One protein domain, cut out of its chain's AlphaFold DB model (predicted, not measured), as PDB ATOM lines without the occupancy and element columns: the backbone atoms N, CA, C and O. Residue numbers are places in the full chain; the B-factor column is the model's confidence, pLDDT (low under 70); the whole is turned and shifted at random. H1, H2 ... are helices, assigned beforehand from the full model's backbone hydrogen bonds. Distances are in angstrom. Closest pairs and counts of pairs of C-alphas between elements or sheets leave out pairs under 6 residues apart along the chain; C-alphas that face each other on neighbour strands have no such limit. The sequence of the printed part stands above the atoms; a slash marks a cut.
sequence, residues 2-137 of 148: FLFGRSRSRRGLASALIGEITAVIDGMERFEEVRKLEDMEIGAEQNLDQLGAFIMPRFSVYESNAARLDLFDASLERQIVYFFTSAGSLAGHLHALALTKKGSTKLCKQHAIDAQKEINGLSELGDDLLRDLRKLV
ATOM      1  N   PHE A   2       5.488 -63.355  52.974       52.78
ATOM      2  CA  PHE A   2       4.432 -62.321  53.073       52.78
ATOM      3  C   PHE A   2       4.860 -60.846  52.881       52.78
ATOM      4  O   PHE A   2       4.069 -60.031  52.404       52.78
ATOM      5  N   LEU A   3       6.110 -60.476  53.187       57.31
ATOM      6  CA  LEU A   3       6.566 -59.073  53.135       57.31
ATOM      7  C   LEU A   3       6.679 -58.509  51.703       57.31
ATOM      8  O   LEU A   3       6.416 -57.328  51.469       57.31
ATOM      9  N   PHE A   4       7.006 -59.361  50.726       56.56
ATOM     10  CA  PHE A   4       7.116 -58.959  49.319       56.56
ATOM     11  C   PHE A   4       5.753 -58.611  48.701       56.56
ATOM     12  O   PHE A   4       5.658 -57.658  47.924       56.56
ATOM     13  N   GLY A   5       4.688 -59.320  49.095       70.50
ATOM     14  CA  GLY A   5       3.316 -59.035  48.668       70.50
ATOM     15  C   GLY A   5       2.788 -57.710  49.225       70.50
ATOM     16  O   GLY A   5       2.217 -56.918  48.471       70.50
ATOM     17  N   ARG A   6       3.054 -57.416  50.508       79.12
ATOM     18  CA  ARG A   6       2.646 -56.152  51.154       79.12
ATOM     19  C   ARG A   6       3.360 -54.946  50.535       79.12
ATOM     20  O   ARG A   6       2.709 -53.964  50.199       79.12
ATOM     21  N   SER A   7       4.667 -55.046  50.274       80.56
ATOM     22  CA  SER A   7       5.438 -53.977  49.612       80.56
ATOM     23  C   SER A   7       4.995 -53.722  48.164       80.56
ATOM     24  O   SER A   7       4.907 -52.574  47.727       80.56
ATOM     25  N   ARG A   8       4.679 -54.776  47.396       85.31
ATOM     26  CA  ARG A   8       4.125 -54.627  46.039       85.31
ATOM     27  C   ARG A   8       2.733 -53.993  46.065       85.31
ATOM     28  O   ARG A   8       2.485 -53.080  45.288       85.31
ATOM     29  N   SER A   9       1.876 -54.432  46.987       89.25
ATOM     30  CA  SER A   9       0.517 -53.903  47.156       89.25
ATOM     31  C   SER A   9       0.521 -52.438  47.581       89.25
ATOM     32  O   SER A   9      -0.183 -51.639  46.976       89.25
ATOM     33  N   ARG A  10       1.372 -52.062  48.546       92.81
ATOM     34  CA  ARG A  10       1.541 -50.673  48.997       92.81
ATOM     35  C   ARG A  10       1.972 -49.751  47.859       92.81
ATOM     36  O   ARG A  10       1.427 -48.669  47.706       92.81
ATOM     37  N   ARG A  11       2.931 -50.187  47.034       91.56
ATOM     38  CA  ARG A  11       3.390 -49.414  45.866       91.56
ATOM     39  C   ARG A  11       2.334 -49.308  44.775       91.56
ATOM     40  O   ARG A  11       2.193 -48.245  44.187       91.56
ATOM     41  N   GLY A  12       1.601 -50.392  44.521       93.25
ATOM     42  CA  GLY A  12       0.483 -50.381  43.582       93.25
ATOM     43  C   GLY A  12      -0.606 -49.400  44.016       93.25
ATOM     44  O   GLY A  12      -1.018 -48.566  43.219       93.25
ATOM     45  N   LEU A  13      -0.998 -49.446  45.295       95.00
ATOM     46  CA  LEU A  13      -1.978 -48.520  45.858       95.00
ATOM     47  C   LEU A  13      -1.476 -47.070  45.822       95.00
ATOM     48  O   LEU A  13      -2.201 -46.200  45.359       95.00
ATOM     49  N   ALA A  14      -0.221 -46.817  46.209       96.00
ATOM     50  CA  ALA A  14       0.383 -45.487  46.107       96.00
ATOM     51  C   ALA A  14       0.355 -44.944  44.670       96.00
ATOM     52  O   ALA A  14       0.002 -43.792  44.459       96.00
ATOM     53  N   SER A  15       0.684 -45.776  43.677       95.69
ATOM     54  CA  SER A  15       0.651 -45.373  42.268       95.69
ATOM     55  C   SER A  15      -0.758 -45.036  41.782       95.69
ATOM     56  O   SER A  15      -0.906 -44.119  40.980       95.69
ATOM     57  N   ALA A  16      -1.774 -45.770  42.238       95.88
ATOM     58  CA  ALA A  16      -3.161 -45.501  41.875       95.88
ATOM     59  C   ALA A  16      -3.672 -44.211  42.540       95.88
ATOM     60  O   ALA A  16      -4.262 -43.370  41.866       95.88
ATOM     61  N   LEU A  17      -3.368 -44.018  43.829       96.88
ATOM     62  CA  LEU A  17      -3.729 -42.807  44.574       96.88
ATOM     63  C   LEU A  17      -3.037 -41.556  44.022       96.88
ATOM     64  O   LEU A  17      -3.668 -40.511  43.966       96.88
ATOM     65  N   ILE A  18      -1.785 -41.655  43.555       97.06
ATOM     66  CA  ILE A  18      -1.111 -40.547  42.855       97.06
ATOM     67  C   ILE A  18      -1.949 -40.068  41.668       97.06
ATOM     68  O   ILE A  18      -2.166 -38.869  41.535       97.06
ATOM     69  N   GLY A  19      -2.420 -40.989  40.822       95.31
ATOM     70  CA  GLY A  19      -3.215 -40.630  39.647       95.31
ATOM     71  C   GLY A  19      -4.523 -39.937  40.021       95.31
ATOM     72  O   GLY A  19      -4.879 -38.933  39.413       95.31
ATOM     73  N   GLU A  20      -5.206 -40.437  41.049       96.19
ATOM     74  CA  GLU A  20      -6.475 -39.867  41.507       96.19
ATOM     75  C   GLU A  20      -6.301 -38.494  42.175       96.19
ATOM     76  O   GLU A  20      -7.013 -37.558  41.827       96.19
ATOM     77  N   ILE A  21      -5.303 -38.333  43.054       96.31
ATOM     78  CA  ILE A  21      -4.970 -37.041  43.679       96.31
ATOM     79  C   ILE A  21      -4.565 -36.018  42.613       96.31
ATOM     80  O   ILE A  21      -5.039 -34.886  42.641       96.31
ATOM     81  N   THR A  22      -3.738 -36.412  41.635       95.19
ATOM     82  CA  THR A  22      -3.377 -35.529  40.517       95.19
ATOM     83  C   THR A  22      -4.613 -35.095  39.736       95.19
ATOM     84  O   THR A  22      -4.732 -33.913  39.456       95.19
ATOM     85  N   ALA A  23      -5.553 -35.996  39.431       93.44
ATOM     86  CA  ALA A  23      -6.775 -35.637  38.711       93.44
ATOM     87  C   ALA A  23      -7.662 -34.644  39.485       93.44
ATOM     88  O   ALA A  23      -8.265 -33.767  38.869       93.44
ATOM     89  N   VAL A  24      -7.730 -34.763  40.817       92.56
ATOM     90  CA  VAL A  24      -8.432 -33.796  41.678       92.56
ATOM     91  C   VAL A  24      -7.772 -32.418  41.590       92.56
ATOM     92  O   VAL A  24      -8.462 -31.443  41.307       92.56
ATOM     93  N   ILE A  25      -6.448 -32.341  41.767       92.25
ATOM     94  CA  ILE A  25      -5.688 -31.079  41.700       92.25
ATOM     95  C   ILE A  25      -5.823 -30.427  40.322       92.25
ATOM     96  O   ILE A  25      -6.256 -29.282  40.231       92.25
ATOM     97  N   ASP A  26      -5.567 -31.178  39.247       89.75
ATOM     98  CA  ASP A  26      -5.690 -30.698  37.860       89.75
ATOM     99  C   ASP A  26      -7.107 -30.171  37.564       89.75
ATOM    100  O   ASP A  26      -7.282 -29.210  36.816       89.75
ATOM    101  N   GLY A  27      -8.131 -30.825  38.122       87.31
ATOM    102  CA  GLY A  27      -9.523 -30.406  37.988       87.31
ATOM    103  C   GLY A  27      -9.777 -29.048  38.637       87.31
ATOM    104  O   GLY A  27     -10.396 -28.190  38.013       87.31
ATOM    105  N   MET A  28      -9.275 -28.839  39.855       87.38
ATOM    106  CA  MET A  28      -9.403 -27.561  40.564       87.38
ATOM    107  C   MET A  28      -8.624 -26.440  39.865       87.38
ATOM    108  O   MET A  28      -9.164 -25.357  39.670       87.38
ATOM    109  N   GLU A  29      -7.385 -26.702  39.437       83.75
ATOM    110  CA  GLU A  29      -6.525 -25.694  38.799       83.75
ATOM    111  C   GLU A  29      -7.057 -25.218  37.441       83.75
ATOM    112  O   GLU A  29      -6.919 -24.044  37.086       83.75
ATOM    113  N   ARG A  30      -7.662 -26.123  36.659       81.50
ATOM    114  CA  ARG A  30      -8.201 -25.806  35.326       81.50
ATOM    115  C   ARG A  30      -9.582 -25.166  35.357       81.50
ATOM    116  O   ARG A  30     -10.025 -24.670  34.323       81.50
ATOM    117  N   PHE A  31     -10.274 -25.206  36.489       78.38
ATOM    118  CA  PHE A  31     -11.624 -24.682  36.577       78.38
ATOM    119  C   PHE A  31     -11.587 -23.193  36.923       78.38
ATOM    120  O   PHE A  31     -11.379 -22.802  38.072       78.38
ATOM    121  N   GLU A  32     -11.758 -22.349  35.902       71.75
ATOM    122  CA  GLU A  32     -11.653 -20.891  36.025       71.75
ATOM    123  C   GLU A  32     -12.573 -20.331  37.111       71.75
ATOM    124  O   GLU A  32     -12.204 -19.394  37.809       71.75
ATOM    125  N   GLU A  33     -13.752 -20.914  37.306       69.50
ATOM    126  CA  GLU A  33     -14.716 -20.457  38.304       69.50
ATOM    127  C   GLU A  33     -14.262 -20.764  39.738       69.50
ATOM    128  O   GLU A  33     -14.592 -20.002  40.643       69.50
ATOM    129  N   VAL A  34     -13.458 -21.812  39.950       66.06
ATOM    130  CA  VAL A  34     -12.795 -22.063  41.241       66.06
ATOM    131  C   VAL A  34     -11.735 -20.994  41.506       66.06
ATOM    132  O   VAL A  34     -11.632 -20.524  42.632       66.06
ATOM    133  N   ARG A  35     -11.025 -20.516  40.476       67.56
ATOM    134  CA  ARG A  35     -10.090 -19.382  40.613       67.56
ATOM    135  C   ARG A  35     -10.824 -18.070  40.889       67.56
ATOM    136  O   ARG A  35     -10.364 -17.271  41.690       67.56
ATOM    137  N   LYS A  36     -12.012 -17.877  40.308       69.44
ATOM    138  CA  LYS A  36     -12.868 -16.709  40.589       69.44
ATOM    139  C   LYS A  36     -13.363 -16.667  42.044       69.44
ATOM    140  O   LYS A  36     -13.786 -15.602  42.480       69.44
ATOM    141  N   LEU A  37     -13.301 -17.769  42.807       70.56
ATOM    142  CA  LEU A  37     -13.568 -17.737  44.254       70.56
ATOM    143  C   LEU A  37     -12.518 -16.917  45.018       70.56
ATOM    144  O   LEU A  37     -12.871 -16.286  46.013       70.56
ATOM    145  N   GLU A  38     -11.278 -16.857  44.523       62.81
ATOM    146  CA  GLU A  38     -10.222 -16.002  45.082       62.81
ATOM    147  C   GLU A  38     -10.579 -14.518  44.908       62.81
ATOM    148  O   GLU A  38     -10.362 -13.715  45.814       62.81
ATOM    149  N   ASP A  39     -11.215 -14.182  43.780       60.69
ATOM    150  CA  ASP A  39     -11.678 -12.833  43.437       60.69
ATOM    151  C   ASP A  39     -13.044 -12.477  44.055       60.69
ATOM    152  O   ASP A  39     -13.477 -11.322  44.001       60.69
ATOM    153  N   MET A  40     -13.751 -13.438  44.667       61.72
ATOM    154  CA  MET A  40     -15.065 -13.240  45.303       61.72
ATOM    155  C   MET A  40     -14.990 -12.493  46.646       61.72
ATOM    156  O   MET A  40     -15.834 -12.675  47.533       61.72
ATOM    157  N   GLU A  41     -14.032 -11.579  46.787       51.91
ATOM    158  CA  GLU A  41     -13.984 -10.626  47.884       51.91
ATOM    159  C   GLU A  41     -15.228  -9.716  47.815       51.91
ATOM    160  O   GLU A  41     -15.306  -8.725  47.098       51.91
ATOM    161  N   ILE A  42     -16.260 -10.099  48.571       47.97
ATOM    162  CA  ILE A  42     -17.397  -9.258  48.960       47.97
ATOM    163  C   ILE A  42     -18.169  -8.660  47.757       47.97
ATOM    164  O   ILE A  42     -18.260  -7.448  47.596       47.97
ATOM    165  N   GLY A  43     -18.865  -9.498  46.978       46.44
ATOM    166  CA  GLY A  43     -20.051  -9.039  46.224       46.44
ATOM    167  C   GLY A  43     -20.067  -9.236  44.708       46.44
ATOM    168  O   GLY A  43     -21.010  -8.778  44.063       46.44
ATOM    169  N   ALA A  44     -19.103  -9.946  44.126       51.53
ATOM    170  CA  ALA A  44     -19.183 -10.363  42.727       51.53
ATOM    171  C   ALA A  44     -20.106 -11.591  42.572       51.53
ATOM    172  O   ALA A  44     -19.657 -12.712  42.384       51.53
ATOM    173  N   GLU A  45     -21.427 -11.393  42.650       59.22
ATOM    174  CA  GLU A  45     -22.462 -12.436  42.451       59.22
ATOM    175  C   GLU A  45     -22.547 -12.972  41.001       59.22
ATOM    176  O   GLU A  45     -23.501 -13.661  40.633       59.22
ATOM    177  N   GLN A  46     -21.594 -12.620  40.136       58.62
ATOM    178  CA  GLN A  46     -21.628 -12.968  38.721       58.62
ATOM    179  C   GLN A  46     -21.066 -14.385  38.533       58.62
ATOM    180  O   GLN A  46     -19.932 -14.656  38.913       58.62
ATOM    181  N   ASN A  47     -21.857 -15.268  37.911       66.12
ATOM    182  CA  ASN A  47     -21.510 -16.644  37.519       66.12
ATOM    183  C   ASN A  47     -21.508 -17.720  38.628       66.12
ATOM    184  O   ASN A  47     -20.921 -18.784  38.441       66.12
ATOM    185  N   LEU A  48     -22.188 -17.502  39.764       71.06
ATOM    186  CA  LEU A  48     -22.351 -18.540  40.803       71.06
ATOM    187  C   LEU A  48     -22.988 -19.831  40.260       71.06
ATOM    188  O   LEU A  48     -22.642 -20.926  40.693       71.06
ATOM    189  N   ASP A  49     -23.887 -19.712  39.287       70.25
ATOM    190  CA  ASP A  49     -24.534 -20.828  38.595       70.25
ATOM    191  C   ASP A  49     -23.537 -21.740  37.863       70.25
ATOM    192  O   ASP A  49     -23.758 -22.948  37.772       70.25
ATOM    193  N   GLN A  50     -22.406 -21.190  37.410       72.88
ATOM    194  CA  GLN A  50     -21.360 -21.945  36.719       72.88
ATOM    195  C   GLN A  50     -20.517 -22.789  37.684       72.88
ATOM    196  O   GLN A  50     -19.999 -23.822  37.273       72.88
ATOM    197  N   LEU A  51     -20.461 -22.450  38.982       74.44
ATOM    198  CA  LEU A  51     -19.787 -23.283  39.994       74.44
ATOM    199  C   LEU A  51     -20.418 -24.677  40.107       74.44
ATOM    200  O   LEU A  51     -19.731 -25.648  40.410       74.44
ATOM    201  N   GLY A  52     -21.715 -24.798  39.809       70.00
ATOM    202  CA  GLY A  52     -22.433 -26.074  39.807       70.00
ATOM    203  C   GLY A  52     -22.074 -26.972  38.624       70.00
ATOM    204  O   GLY A  52     -22.393 -28.159  38.651       70.00
ATOM    205  N   ALA A  53     -21.414 -26.421  37.600       77.81
ATOM    206  CA  ALA A  53     -20.876 -27.185  36.481       77.81
ATOM    207  C   ALA A  53     -19.535 -27.852  36.817       77.81
ATOM    208  O   ALA A  53     -19.090 -28.721  36.066       77.81
ATOM    209  N   PHE A  54     -18.902 -27.488  37.940       81.25
ATOM    210  CA  PHE A  54     -17.740 -28.212  38.427       81.25
ATOM    211  C   PHE A  54     -18.140 -29.632  38.813       81.25
ATOM    212  O   PHE A  54     -18.935 -29.852  39.729       81.25
ATOM    213  N   ILE A  55     -17.553 -30.610  38.132       80.44
ATOM    214  CA  ILE A  55     -17.741 -32.017  38.461       80.44
ATOM    215  C   ILE A  55     -16.433 -32.525  39.042       80.44
ATOM    216  O   ILE A  55     -15.457 -32.733  38.323       80.44
ATOM    217  N   MET A  56     -16.439 -32.757  40.353       84.31
ATOM    218  CA  MET A  56     -15.329 -33.421  41.022       84.31
ATOM    219  C   MET A  56     -15.153 -34.830  40.423       84.31
ATOM    220  O   MET A  56     -16.150 -35.549  40.258       84.31
ATOM    221  N   PRO A  57     -13.924 -35.259  40.081       84.81
ATOM    222  CA  PRO A  57     -13.693 -36.628  39.647       84.81
ATOM    223  C   PRO A  57     -14.129 -37.608  40.741       84.81
ATOM    224  O   PRO A  57     -14.028 -37.327  41.933       84.81
ATOM    225  N   ARG A  58     -14.615 -38.785  40.337       88.38
ATOM    226  CA  ARG A  58     -14.973 -39.838  41.294       88.38
ATOM    227  C   ARG A  58     -13.725 -40.345  42.006       88.38
ATOM    228  O   ARG A  58     -12.752 -40.687  41.339       88.38
ATOM    229  N   PHE A  59     -13.810 -40.520  43.319       92.56
ATOM    230  CA  PHE A  59     -12.726 -41.046  44.152       92.56
ATOM    231  C   PHE A  59     -12.703 -42.583  44.143       92.56
ATOM    232  O   PHE A  59     -12.687 -43.238  45.182       92.56
ATOM    233  N   SER A  60     -12.777 -43.183  42.952       93.38
ATOM    234  CA  SER A  60     -12.983 -44.627  42.782       93.38
ATOM    235  C   SER A  60     -11.843 -45.466  43.367       93.38
ATOM    236  O   SER A  60     -12.091 -46.554  43.892       93.38
ATOM    237  N   VAL A  61     -10.598 -44.991  43.280       95.19
ATOM    238  CA  VAL A  61      -9.430 -45.666  43.855       95.19
ATOM    239  C   VAL A  61      -9.478 -45.578  45.372       95.19
ATOM    240  O   VAL A  61      -9.353 -46.618  46.023       95.19
ATOM    241  N   TYR A  62      -9.675 -44.386  45.930       96.00
ATOM    242  CA  TYR A  62      -9.801 -44.180  47.368       96.00
ATOM    243  C   TYR A  62     -10.948 -45.000  47.965       96.00
ATOM    244  O   TYR A  62     -10.706 -45.826  48.842       96.00
ATOM    245  N   GLU A  63     -12.168 -44.862  47.442       95.31
ATOM    246  CA  GLU A  63     -13.360 -45.550  47.950       95.31
ATOM    247  C   GLU A  63     -13.190 -47.073  47.916       95.31
ATOM    248  O   GLU A  63     -13.420 -47.757  48.915       95.31
ATOM    249  N   SER A  64     -12.693 -47.616  46.799       95.00
ATOM    250  CA  SER A  64     -12.484 -49.064  46.648       95.00
ATOM    251  C   SER A  64     -11.353 -49.613  47.526       95.00
ATOM    252  O   SER A  64     -11.229 -50.829  47.685       95.00
ATOM    253  N   ASN A  65     -10.487 -48.750  48.067       94.56
ATOM    254  CA  ASN A  65      -9.306 -49.146  48.834       94.56
ATOM    255  C   ASN A  65      -9.236 -48.509  50.229       94.56
ATOM    256  O   ASN A  65      -8.195 -48.628  50.872       94.56
ATOM    257  N   ALA A  66     -10.319 -47.911  50.734       92.56
ATOM    258  CA  ALA A  66     -10.342 -47.248  52.038       92.56
ATOM    259  C   ALA A  66      -9.885 -48.184  53.174       92.56
ATOM    260  O   ALA A  66      -9.051 -47.822  53.997       92.56
ATOM    261  N   ALA A  67     -10.324 -49.449  53.148       92.19
ATOM    262  CA  ALA A  67      -9.915 -50.469  54.120       92.19
ATOM    263  C   ALA A  67      -8.444 -50.925  53.993       92.19
ATOM    264  O   ALA A  67      -7.965 -51.680  54.830       92.19
ATOM    265  N   ARG A  68      -7.742 -50.516  52.929       93.38
ATOM    266  CA  ARG A  68      -6.351 -50.896  52.621       93.38
ATOM    267  C   ARG A  68      -5.371 -49.745  52.829       93.38
ATOM    268  O   ARG A  68      -4.198 -49.873  52.471       93.38
ATOM    269  N   LEU A  69      -5.830 -48.613  53.365       93.75
ATOM    270  CA  LEU A  69      -4.949 -47.499  53.709       93.75
ATOM    271  C   LEU A  69      -4.015 -47.843  54.882       93.75
ATOM    272  O   LEU A  69      -2.946 -47.247  54.976       93.75
ATOM    273  N   ASP A  70      -4.315 -48.905  55.643       93.06
ATOM    274  CA  ASP A  70      -3.443 -49.531  56.657       93.06
ATOM    275  C   ASP A  70      -2.085 -50.021  56.096       93.06
ATOM    276  O   ASP A  70      -1.168 -50.429  56.820       93.06
ATOM    277  N   LEU A  71      -1.946 -50.051  54.767       92.19
ATOM    278  CA  LEU A  71      -0.681 -50.306  54.088       92.19
ATOM    279  C   LEU A  71       0.313 -49.144  54.240       92.19
ATOM    280  O   LEU A  71       1.516 -49.363  54.048       92.19
ATOM    281  N   PHE A  72      -0.166 -47.942  54.551       93.94
ATOM    282  CA  PHE A  72       0.629 -46.750  54.830       93.94
ATOM    283  C   PHE A  72       0.884 -46.598  56.333       93.94
ATOM    284  O   PHE A  72       0.369 -47.360  57.148       93.94
ATOM    285  N   ASP A  73       1.744 -45.654  56.714       93.56
ATOM    286  CA  ASP A  73       1.797 -45.246  58.115       93.56
ATOM    287  C   ASP A  73       0.546 -44.430  58.484       93.56
ATOM    288  O   ASP A  73      -0.103 -43.824  57.629       93.56
ATOM    289  N   ALA A  74       0.225 -44.393  59.778       93.88
ATOM    290  CA  ALA A  74      -0.985 -43.749  60.280       93.88
ATOM    291  C   ALA A  74      -1.025 -42.228  60.036       93.88
ATOM    292  O   ALA A  74      -2.084 -41.611  60.146       93.88
ATOM    293  N   SER A  75       0.116 -41.581  59.776       95.31
ATOM    294  CA  SER A  75       0.136 -40.159  59.419       95.31
ATOM    295  C   SER A  75      -0.333 -39.978  57.982       95.31
ATOM    296  O   SER A  75      -1.269 -39.221  57.736       95.31
ATOM    297  N   LEU A  76       0.270 -40.726  57.057       95.19
ATOM    298  CA  LEU A  76      -0.060 -40.690  55.640       95.19
ATOM    299  C   LEU A  76      -1.497 -41.157  55.375       95.19
ATOM    300  O   LEU A  76      -2.206 -40.534  54.592       95.19
ATOM    301  N   GLU A  77      -1.967 -42.195  56.072       95.81
ATOM    302  CA  GLU A  77      -3.371 -42.631  56.026       95.81
ATOM    303  C   GLU A  77      -4.332 -41.484  56.367       95.81
ATOM    304  O   GLU A  77      -5.242 -41.187  55.593       95.81
ATOM    305  N   ARG A  78      -4.111 -40.796  57.496       96.31
ATOM    306  CA  ARG A  78      -4.967 -39.681  57.927       96.31
ATOM    307  C   ARG A  78      -4.958 -38.528  56.930       96.31
ATOM    308  O   ARG A  78      -6.008 -37.948  56.683       96.31
ATOM    309  N   GLN A  79      -3.800 -38.216  56.353       97.19
ATOM    310  CA  GLN A  79      -3.680 -37.179  55.329       97.19
ATOM    311  C   GLN A  79      -4.445 -37.544  54.051       97.19
ATOM    312  O   GLN A  79      -5.158 -36.701  53.521       97.19
ATOM    313  N   ILE A  80      -4.365 -38.799  53.595       97.25
ATOM    314  CA  ILE A  80      -5.132 -39.284  52.436       97.25
ATOM    315  C   ILE A  80      -6.638 -39.176  52.707       97.25
ATOM    316  O   ILE A  80      -7.371 -38.626  51.887       97.25
ATOM    317  N   VAL A  81      -7.105 -39.666  53.860       96.88
ATOM    318  CA  VAL A  81      -8.527 -39.590  54.242       96.88
ATOM    319  C   VAL A  81      -8.999 -38.140  54.305       96.88
ATOM    320  O   VAL A  81     -10.065 -37.812  53.782       96.88
ATOM    321  N   TYR A  82      -8.203 -37.267  54.923       96.25
ATOM    322  CA  TYR A  82      -8.524 -35.850  55.032       96.25
ATOM    323  C   TYR A  82      -8.594 -35.185  53.652       96.25
ATOM    324  O   TYR A  82      -9.581 -34.518  53.374       96.25
ATOM    325  N   PHE A  83      -7.639 -35.454  52.753       97.06
ATOM    326  CA  PHE A  83      -7.655 -34.936  51.382       97.06
ATOM    327  C   PHE A  83      -8.959 -35.279  50.646       97.06
ATOM    328  O   PHE A  83      -9.644 -34.390  50.146       97.06
ATOM    329  N   PHE A  84      -9.365 -36.552  50.622       96.31
ATOM    330  CA  PHE A  84     -10.597 -36.944  49.924       96.31
ATOM    331  C   PHE A  84     -11.871 -36.440  50.613       96.31
ATOM    332  O   PHE A  84     -12.860 -36.145  49.943       96.31
ATOM    333  N   THR A  85     -11.844 -36.286  51.939       95.19
ATOM    334  CA  THR A  85     -12.950 -35.670  52.688       95.19
ATOM    335  C   THR A  85     -13.092 -34.191  52.330       95.19
ATOM    336  O   THR A  85     -14.187 -33.758  51.978       95.19
ATOM    337  N   SER A  86     -11.991 -33.436  52.343       94.62
ATOM    338  CA  SER A  86     -11.936 -32.026  51.939       94.62
ATOM    339  C   SER A  86     -12.384 -31.821  50.493       94.62
ATOM    340  O   SER A  86     -13.170 -30.919  50.212       94.62
ATOM    341  N   ALA A  87     -11.980 -32.703  49.574       94.12
ATOM    342  CA  ALA A  87     -12.424 -32.654  48.182       94.12
ATOM    343  C   ALA A  87     -13.946 -32.875  48.062       94.12
ATOM    344  O   ALA A  87     -14.629 -32.169  47.317       94.12
ATOM    345  N   GLY A  88     -14.505 -33.807  48.838       93.44
ATOM    346  CA  GLY A  88     -15.955 -33.991  48.934       93.44
ATOM    347  C   GLY A  88     -16.677 -32.753  49.481       93.44
ATOM    348  O   GLY A  88     -17.677 -32.319  48.904       93.44
ATOM    349  N   SER A  89     -16.155 -32.151  50.554       92.69
ATOM    350  CA  SER A  89     -16.696 -30.918  51.144       92.69
ATOM    351  C   SER A  89     -16.682 -29.755  50.155       92.69
ATOM    352  O   SER A  89     -17.697 -29.076  50.001       92.69
ATOM    353  N   LEU A  90     -15.580 -29.573  49.420       91.44
ATOM    354  CA  LEU A  90     -15.465 -28.563  48.370       91.44
ATOM    355  C   LEU A  90     -16.564 -28.726  47.316       91.44
ATOM    356  O   LEU A  90     -17.267 -27.763  47.017       91.44
ATOM    357  N   ALA A  91     -16.773 -29.941  46.797       89.81
ATOM    358  CA  ALA A  91     -17.850 -30.203  45.841       89.81
ATOM    359  C   ALA A  91     -19.230 -29.824  46.416       89.81
ATOM    360  O   ALA A  91     -20.053 -29.223  45.721       89.81
ATOM    361  N   GLY A  92     -19.465 -30.112  47.700       89.25
ATOM    362  CA  GLY A  92     -20.676 -29.704  48.413       89.25
ATOM    363  C   GLY A  92     -20.841 -28.184  48.508       89.25
ATOM    364  O   GLY A  92     -21.929 -27.671  48.245       89.25
ATOM    365  N   HIS A  93     -19.773 -27.451  48.833       88.81
ATOM    366  CA  HIS A  93     -19.790 -25.989  48.897       88.81
ATOM    367  C   HIS A  93     -20.022 -25.347  47.526       88.81
ATOM    368  O   HIS A  93     -20.865 -24.459  47.413       88.81
ATOM    369  N   LEU A  94     -19.358 -25.836  46.474       86.69
ATOM    370  CA  LEU A  94     -19.557 -25.372  45.095       86.69
ATOM    371  C   LEU A  94     -20.997 -25.600  44.625       86.69
ATOM    372  O   LEU A  94     -21.625 -24.704  44.060       86.69
ATOM    373  N   HIS A  95     -21.560 -26.770  44.931       87.25
ATOM    374  CA  HIS A  95     -22.954 -27.068  44.623       87.25
ATOM    375  C   HIS A  95     -23.923 -26.160  45.397       87.25
ATOM    376  O   HIS A  95     -24.887 -25.647  44.828       87.25
ATOM    377  N   ALA A  96     -23.661 -25.908  46.684       86.50
ATOM    378  CA  ALA A  96     -24.473 -25.003  47.495       86.50
ATOM    379  C   ALA A  96     -24.430 -23.558  46.966       86.50
ATOM    380  O   ALA A  96     -25.472 -22.902  46.885       86.50
ATOM    381  N   LEU A  97     -23.254 -23.077  46.551       83.19
ATOM    382  CA  LEU A  97     -23.085 -21.770  45.914       83.19
ATOM    383  C   LEU A  97     -23.921 -21.659  44.635       83.19
ATOM    384  O   LEU A  97     -24.670 -20.695  44.484       83.19
ATOM    385  N   ALA A  98     -23.892 -22.685  43.782       82.44
ATOM    386  CA  ALA A  98     -24.673 -22.726  42.547       82.44
ATOM    387  C   ALA A  98     -26.194 -22.721  42.767       82.44
ATOM    388  O   ALA A  98     -26.949 -22.187  41.954       82.44
ATOM    389  N   LEU A  99     -26.660 -23.294  43.879       82.50
ATOM    390  CA  LEU A  99     -28.077 -23.329  44.246       82.50
ATOM    391  C   LEU A  99     -28.553 -22.080  44.999       82.50
ATOM    392  O   LEU A  99     -29.760 -21.921  45.233       82.50
ATOM    393  N   THR A 100     -27.645 -21.190  45.404       74.62
ATOM    394  CA  THR A 100     -28.011 -20.045  46.236       74.62
ATOM    395  C   THR A 100     -28.763 -19.000  45.409       74.62
ATOM    396  O   THR A 100     -28.201 -18.285  44.586       74.62
ATOM    397  N   LYS A 101     -30.072 -18.871  45.651       62.69
ATOM    398  CA  LYS A 101     -30.876 -17.761  45.116       62.69
ATOM    399  C   LYS A 101     -30.484 -16.457  45.827       62.69
ATOM    400  O   LYS A 101     -30.217 -16.491  47.027       62.69
ATOM    401  N   LYS A 102     -30.553 -15.319  45.117       59.91
ATOM    402  CA  LYS A 102     -30.192 -13.925  45.510       59.91
ATOM    403  C   LYS A 102     -30.627 -13.409  46.910       59.91
ATOM    404  O   LYS A 102     -30.349 -12.266  47.245       59.91
ATOM    405  N   GLY A 103     -31.324 -14.192  47.734       53.88
ATOM    406  CA  GLY A 103     -31.850 -13.789  49.043       53.88
ATOM    407  C   GLY A 103     -30.994 -14.133  50.272       53.88
ATOM    408  O   GLY A 103     -31.285 -13.601  51.338       53.88
ATOM    409  N   SER A 104     -29.964 -14.989  50.177       66.88
ATOM    410  CA  SER A 104     -29.147 -15.392  51.346       66.88
ATOM    411  C   SER A 104     -27.659 -15.074  51.178       66.88
ATOM    412  O   SER A 104     -26.794 -15.949  51.127       66.88
ATOM    413  N   THR A 105     -27.346 -13.780  51.129       72.00
ATOM    414  CA  THR A 105     -25.976 -13.259  50.985       72.00
ATOM    415  C   THR A 105     -25.029 -13.732  52.091       72.00
ATOM    416  O   THR A 105     -23.837 -13.880  51.843       72.00
ATOM    417  N   LYS A 106     -25.522 -14.011  53.307       77.62
ATOM    418  CA  LYS A 106     -24.676 -14.492  54.415       77.62
ATOM    419  C   LYS A 106     -24.247 -15.954  54.244       77.62
ATOM    420  O   LYS A 106     -23.076 -16.255  54.452       77.62
ATOM    421  N   LEU A 107     -25.166 -16.845  53.860       78.44
ATOM    422  CA  LEU A 107     -24.837 -18.259  53.626       78.44
ATOM    423  C   LEU A 107     -23.969 -18.427  52.377       78.44
ATOM    424  O   LEU A 107     -23.009 -19.188  52.411       78.44
ATOM    425  N   CYS A 108     -24.243 -17.653  51.321       78.94
ATOM    426  CA  CYS A 108     -23.403 -17.618  50.122       78.94
ATOM    427  C   CYS A 108     -21.950 -17.261  50.464       78.94
ATOM    428  O   CYS A 108     -21.026 -17.960  50.067       78.94
ATOM    429  N   LYS A 109     -21.749 -16.198  51.258       79.31
ATOM    430  CA  LYS A 109     -20.413 -15.780  51.703       79.31
ATOM    431  C   LYS A 109     -19.709 -16.865  52.512       79.31
ATOM    432  O   LYS A 109     -18.528 -17.094  52.294       79.31
ATOM    433  N   GLN A 110     -20.422 -17.541  53.413       84.00
ATOM    434  CA  GLN A 110     -19.827 -18.615  54.206       84.00
ATOM    435  C   GLN A 110     -19.374 -19.782  53.321       84.00
ATOM    436  O   GLN A 110     -18.238 -20.217  53.446       84.00
ATOM    437  N   HIS A 111     -20.208 -20.230  52.378       86.06
ATOM    438  CA  HIS A 111     -19.826 -21.301  51.457       86.06
ATOM    439  C   HIS A 111     -18.660 -20.925  50.540       86.06
ATOM    440  O   HIS A 111     -17.848 -21.792  50.242       86.06
ATOM    441  N   ALA A 112     -18.541 -19.661  50.126       82.75
ATOM    442  CA  ALA A 112     -17.390 -19.195  49.354       82.75
ATOM    443  C   ALA A 112     -16.100 -19.222  50.191       82.75
ATOM    444  O   ALA A 112     -15.081 -19.727  49.729       82.75
ATOM    445  N   ILE A 113     -16.162 -18.753  51.444       84.50
ATOM    446  CA  ILE A 113     -15.030 -18.805  52.383       84.50
ATOM    447  C   ILE A 113     -14.610 -20.255  52.648       84.50
ATOM    448  O   ILE A 113     -13.422 -20.571  52.602       84.50
ATOM    449  N   ASP A 114     -15.575 -21.136  52.912       89.44
ATOM    450  CA  ASP A 114     -15.302 -22.545  53.183       89.44
ATOM    451  C   ASP A 114     -14.729 -23.238  51.939       89.44
ATOM    452  O   ASP A 114     -13.712 -23.919  52.042       89.44
ATOM    453  N   ALA A 115     -15.294 -22.996  50.749       88.12
ATOM    454  CA  ALA A 115     -14.758 -23.511  49.490       88.12
ATOM    455  C   ALA A 115     -13.309 -23.061  49.262       88.12
ATOM    456  O   ALA A 115     -12.456 -23.897  48.977       88.12
ATOM    457  N   GLN A 116     -13.004 -21.773  49.457       85.69
ATOM    458  CA  GLN A 116     -11.643 -21.256  49.301       85.69
ATOM    459  C   GLN A 116     -10.667 -21.907  50.285       85.69
ATOM    460  O   GLN A 116      -9.536 -22.243  49.933       85.69
ATOM    461  N   LYS A 117     -11.108 -22.111  51.529       89.25
ATOM    462  CA  LYS A 117     -10.309 -22.795  52.544       89.25
ATOM    463  C   LYS A 117     -10.009 -24.237  52.138       89.25
ATOM    464  O   LYS A 117      -8.867 -24.671  52.294       89.25
ATOM    465  N   GLU A 118     -11.000 -24.962  51.620       91.75
ATOM    466  CA  GLU A 118     -10.796 -26.327  51.131       91.75
ATOM    467  C   GLU A 118      -9.869 -26.353  49.908       91.75
ATOM    468  O   GLU A 118      -8.969 -27.180  49.874       91.75
ATOM    469  N   ILE A 119     -10.006 -25.426  48.951       89.50
ATOM    470  CA  ILE A 119      -9.110 -25.323  47.781       89.50
ATOM    471  C   ILE A 119      -7.655 -25.153  48.221       89.50
ATOM    472  O   ILE A 119      -6.798 -25.944  47.828       89.50
ATOM    473  N   ASN A 120      -7.380 -24.172  49.083       87.69
ATOM    474  CA  ASN A 120      -6.024 -23.911  49.567       87.69
ATOM    475  C   ASN A 120      -5.457 -25.130  50.310       87.69
ATOM    476  O   ASN A 120      -4.329 -25.551  50.058       87.69
ATOM    477  N   GLY A 121      -6.269 -25.733  51.186       90.38
ATOM    478  CA  GLY A 121      -5.882 -26.928  51.930       90.38
ATOM    479  C   GLY A 121      -5.612 -28.135  51.030       90.38
ATOM    480  O   GLY A 121      -4.666 -28.880  51.281       90.38
ATOM    481  N   LEU A 122      -6.406 -28.326  49.975       93.12
ATOM    482  CA  LEU A 122      -6.240 -29.418  49.017       93.12
ATOM    483  C   LEU A 122      -4.995 -29.238  48.152       93.12
ATOM    484  O   LEU A 122      -4.302 -30.224  47.918       93.12
ATOM    485  N   SER A 123      -4.686 -28.021  47.706       89.94
ATOM    486  CA  SER A 123      -3.476 -27.753  46.921       89.94
ATOM    487  C   SER A 123      -2.212 -28.039  47.735       89.94
ATOM    488  O   SER A 123      -1.378 -28.843  47.319       89.94
ATOM    489  N   GLU A 124      -2.106 -27.474  48.944       91.44
ATOM    490  CA  GLU A 124      -0.941 -27.676  49.818       91.44
ATOM    491  C   GLU A 124      -0.774 -29.148  50.222       91.44
ATOM    492  O   GLU A 124       0.302 -29.738  50.081       91.44
ATOM    493  N   LEU A 125      -1.854 -29.775  50.696       95.62
ATOM    494  CA  LEU A 125      -1.820 -31.169  51.128       95.62
ATOM    495  C   LEU A 125      -1.605 -32.131  49.960       95.62
ATOM    496  O   LEU A 125      -0.937 -33.154  50.111       95.62
ATOM    497  N   GLY A 126      -2.190 -31.824  48.805       94.75
ATOM    498  CA  GLY A 126      -2.083 -32.611  47.589       94.75
ATOM    499  C   GLY A 126      -0.638 -32.742  47.127       94.75
ATOM    500  O   GLY A 126      -0.170 -33.855  46.886       94.75
ATOM    501  N   ASP A 127       0.102 -31.635  47.086       94.00
ATOM    502  CA  ASP A 127       1.518 -31.633  46.715       94.00
ATOM    503  C   ASP A 127       2.387 -32.430  47.692       94.00
ATOM    504  O   ASP A 127       3.244 -33.227  47.278       94.00
ATOM    505  N   ASP A 128       2.136 -32.274  48.992       95.19
ATOM    506  CA  ASP A 128       2.822 -33.028  50.037       95.19
ATOM    507  C   ASP A 128       2.544 -34.538  49.921       95.19
ATOM    508  O   ASP A 128       3.483 -35.346  49.913       95.19
ATOM    509  N   LEU A 129       1.279 -34.925  49.727       96.88
ATOM    510  CA  LEU A 129       0.868 -36.312  49.502       96.88
ATOM    511  C   LEU A 129       1.495 -36.892  48.236       96.88
ATOM    512  O   LEU A 129       2.025 -38.005  48.259       96.88
ATOM    513  N   LEU A 130       1.478 -36.154  47.125       96.62
ATOM    514  CA  LEU A 130       2.094 -36.592  45.875       96.62
ATOM    515  C   LEU A 130       3.593 -36.817  46.056       96.62
ATOM    516  O   LEU A 130       4.126 -37.831  45.595       96.62
ATOM    517  N   ARG A 131       4.285 -35.908  46.749       95.44
ATOM    518  CA  ARG A 131       5.709 -36.050  47.064       95.44
ATOM    519  C   ARG A 131       5.971 -37.314  47.881       95.44
ATOM    520  O   ARG A 131       6.890 -38.067  47.546       95.44
ATOM    521  N   ASP A 132       5.178 -37.579  48.911       94.62
ATOM    522  CA  ASP A 132       5.393 -38.717  49.804       94.62
ATOM    523  C   ASP A 132       5.005 -40.058  49.171       94.62
ATOM    524  O   ASP A 132       5.775 -41.022  49.238       94.62
ATOM    525  N   LEU A 133       3.899 -40.116  48.431       94.88
ATOM    526  CA  LEU A 133       3.509 -41.302  47.669       94.88
ATOM    527  C   LEU A 133       4.530 -41.630  46.569       94.88
ATOM    528  O   LEU A 133       4.881 -42.800  46.377       94.88
ATOM    529  N   ARG A 134       5.086 -40.622  45.878       94.69
ATOM    530  CA  ARG A 134       6.129 -40.832  44.853       94.69
ATOM    531  C   ARG A 134       7.393 -41.453  45.444       94.69
ATOM    532  O   ARG A 134       8.004 -42.301  44.789       94.69
ATOM    533  N   LYS A 135       7.761 -41.127  46.692       92.44
ATOM    534  CA  LYS A 135       8.880 -41.789  47.397       92.44
ATOM    535  C   LYS A 135       8.627 -43.285  47.601       92.44
ATOM    536  O   LYS A 135       9.574 -44.066  47.552       92.44
ATOM    537  N   LEU A 136       7.373 -43.695  47.809       90.38
ATOM    538  CA  LEU A 136       7.015 -45.108  47.962       90.38
ATOM    539  C   LEU A 136       7.111 -45.867  46.635       90.38
ATOM    540  O   LEU A 136       7.512 -47.033  46.629       90.38
ATOM    541  N   VAL A 137       6.749 -45.221  45.525       88.88
ATOM    542  CA  VAL A 137       6.760 -45.822  44.181       88.88
ATOM    543  C   VAL A 137       8.164 -45.849  43.574       88.88
ATOM    544  O   VAL A 137       8.517 -46.817  42.892       88.88
TER     545      VAL A 137
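What this domain is: This is residues 2 to 137 of the 148 residues of an uncharacterized protein of Afipia broomeae (UniProt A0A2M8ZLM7). Look for a slim rod: long helices H1, H5 and H6 run lengthwise, making with shorter H4 an up-and-down bundle, each running against the one before it. Small H2 and H3 lie toward the opposite end from H4. The 136 printed residues hold six named helices, H1 to H6 in order, and no named strand: all helix, only just compact, close to loose, radius of gyration of the C-alphas 17.0 A, spans 61 by 22 by 22 A.

How they stand to each other: H1, residues 2 to 30, touches H6, residues 105 to 137; their closest C-alphas, Arg 11 and Val 137, are 5.2 A apart. H5, residues 74 to 99, forms a hairpin with H6 at a shallow tilt of 32 degrees; the closest C-alphas are Leu 90 and Ala 115, 5.2 A apart. In H1, H5 and H6 every O i to N i+4 pair is within hydrogen-bond range.

Where its parts are: Find C-alpha 2 at (4.432, -62.321, 53.073); H1 runs 42.5 A. H2 is residues 32 to 39, H3 48 to 51, H4 60 to 71. H5 spans 37.5 A, H6 46.7 A, ending at (6.760, -45.822, 44.181).

The domain as a whole: The printed part has no cut and no long link; pLDDT is under 70 at residues 2 to 4, 33 to 36, 38 to 47 and 101 to 104.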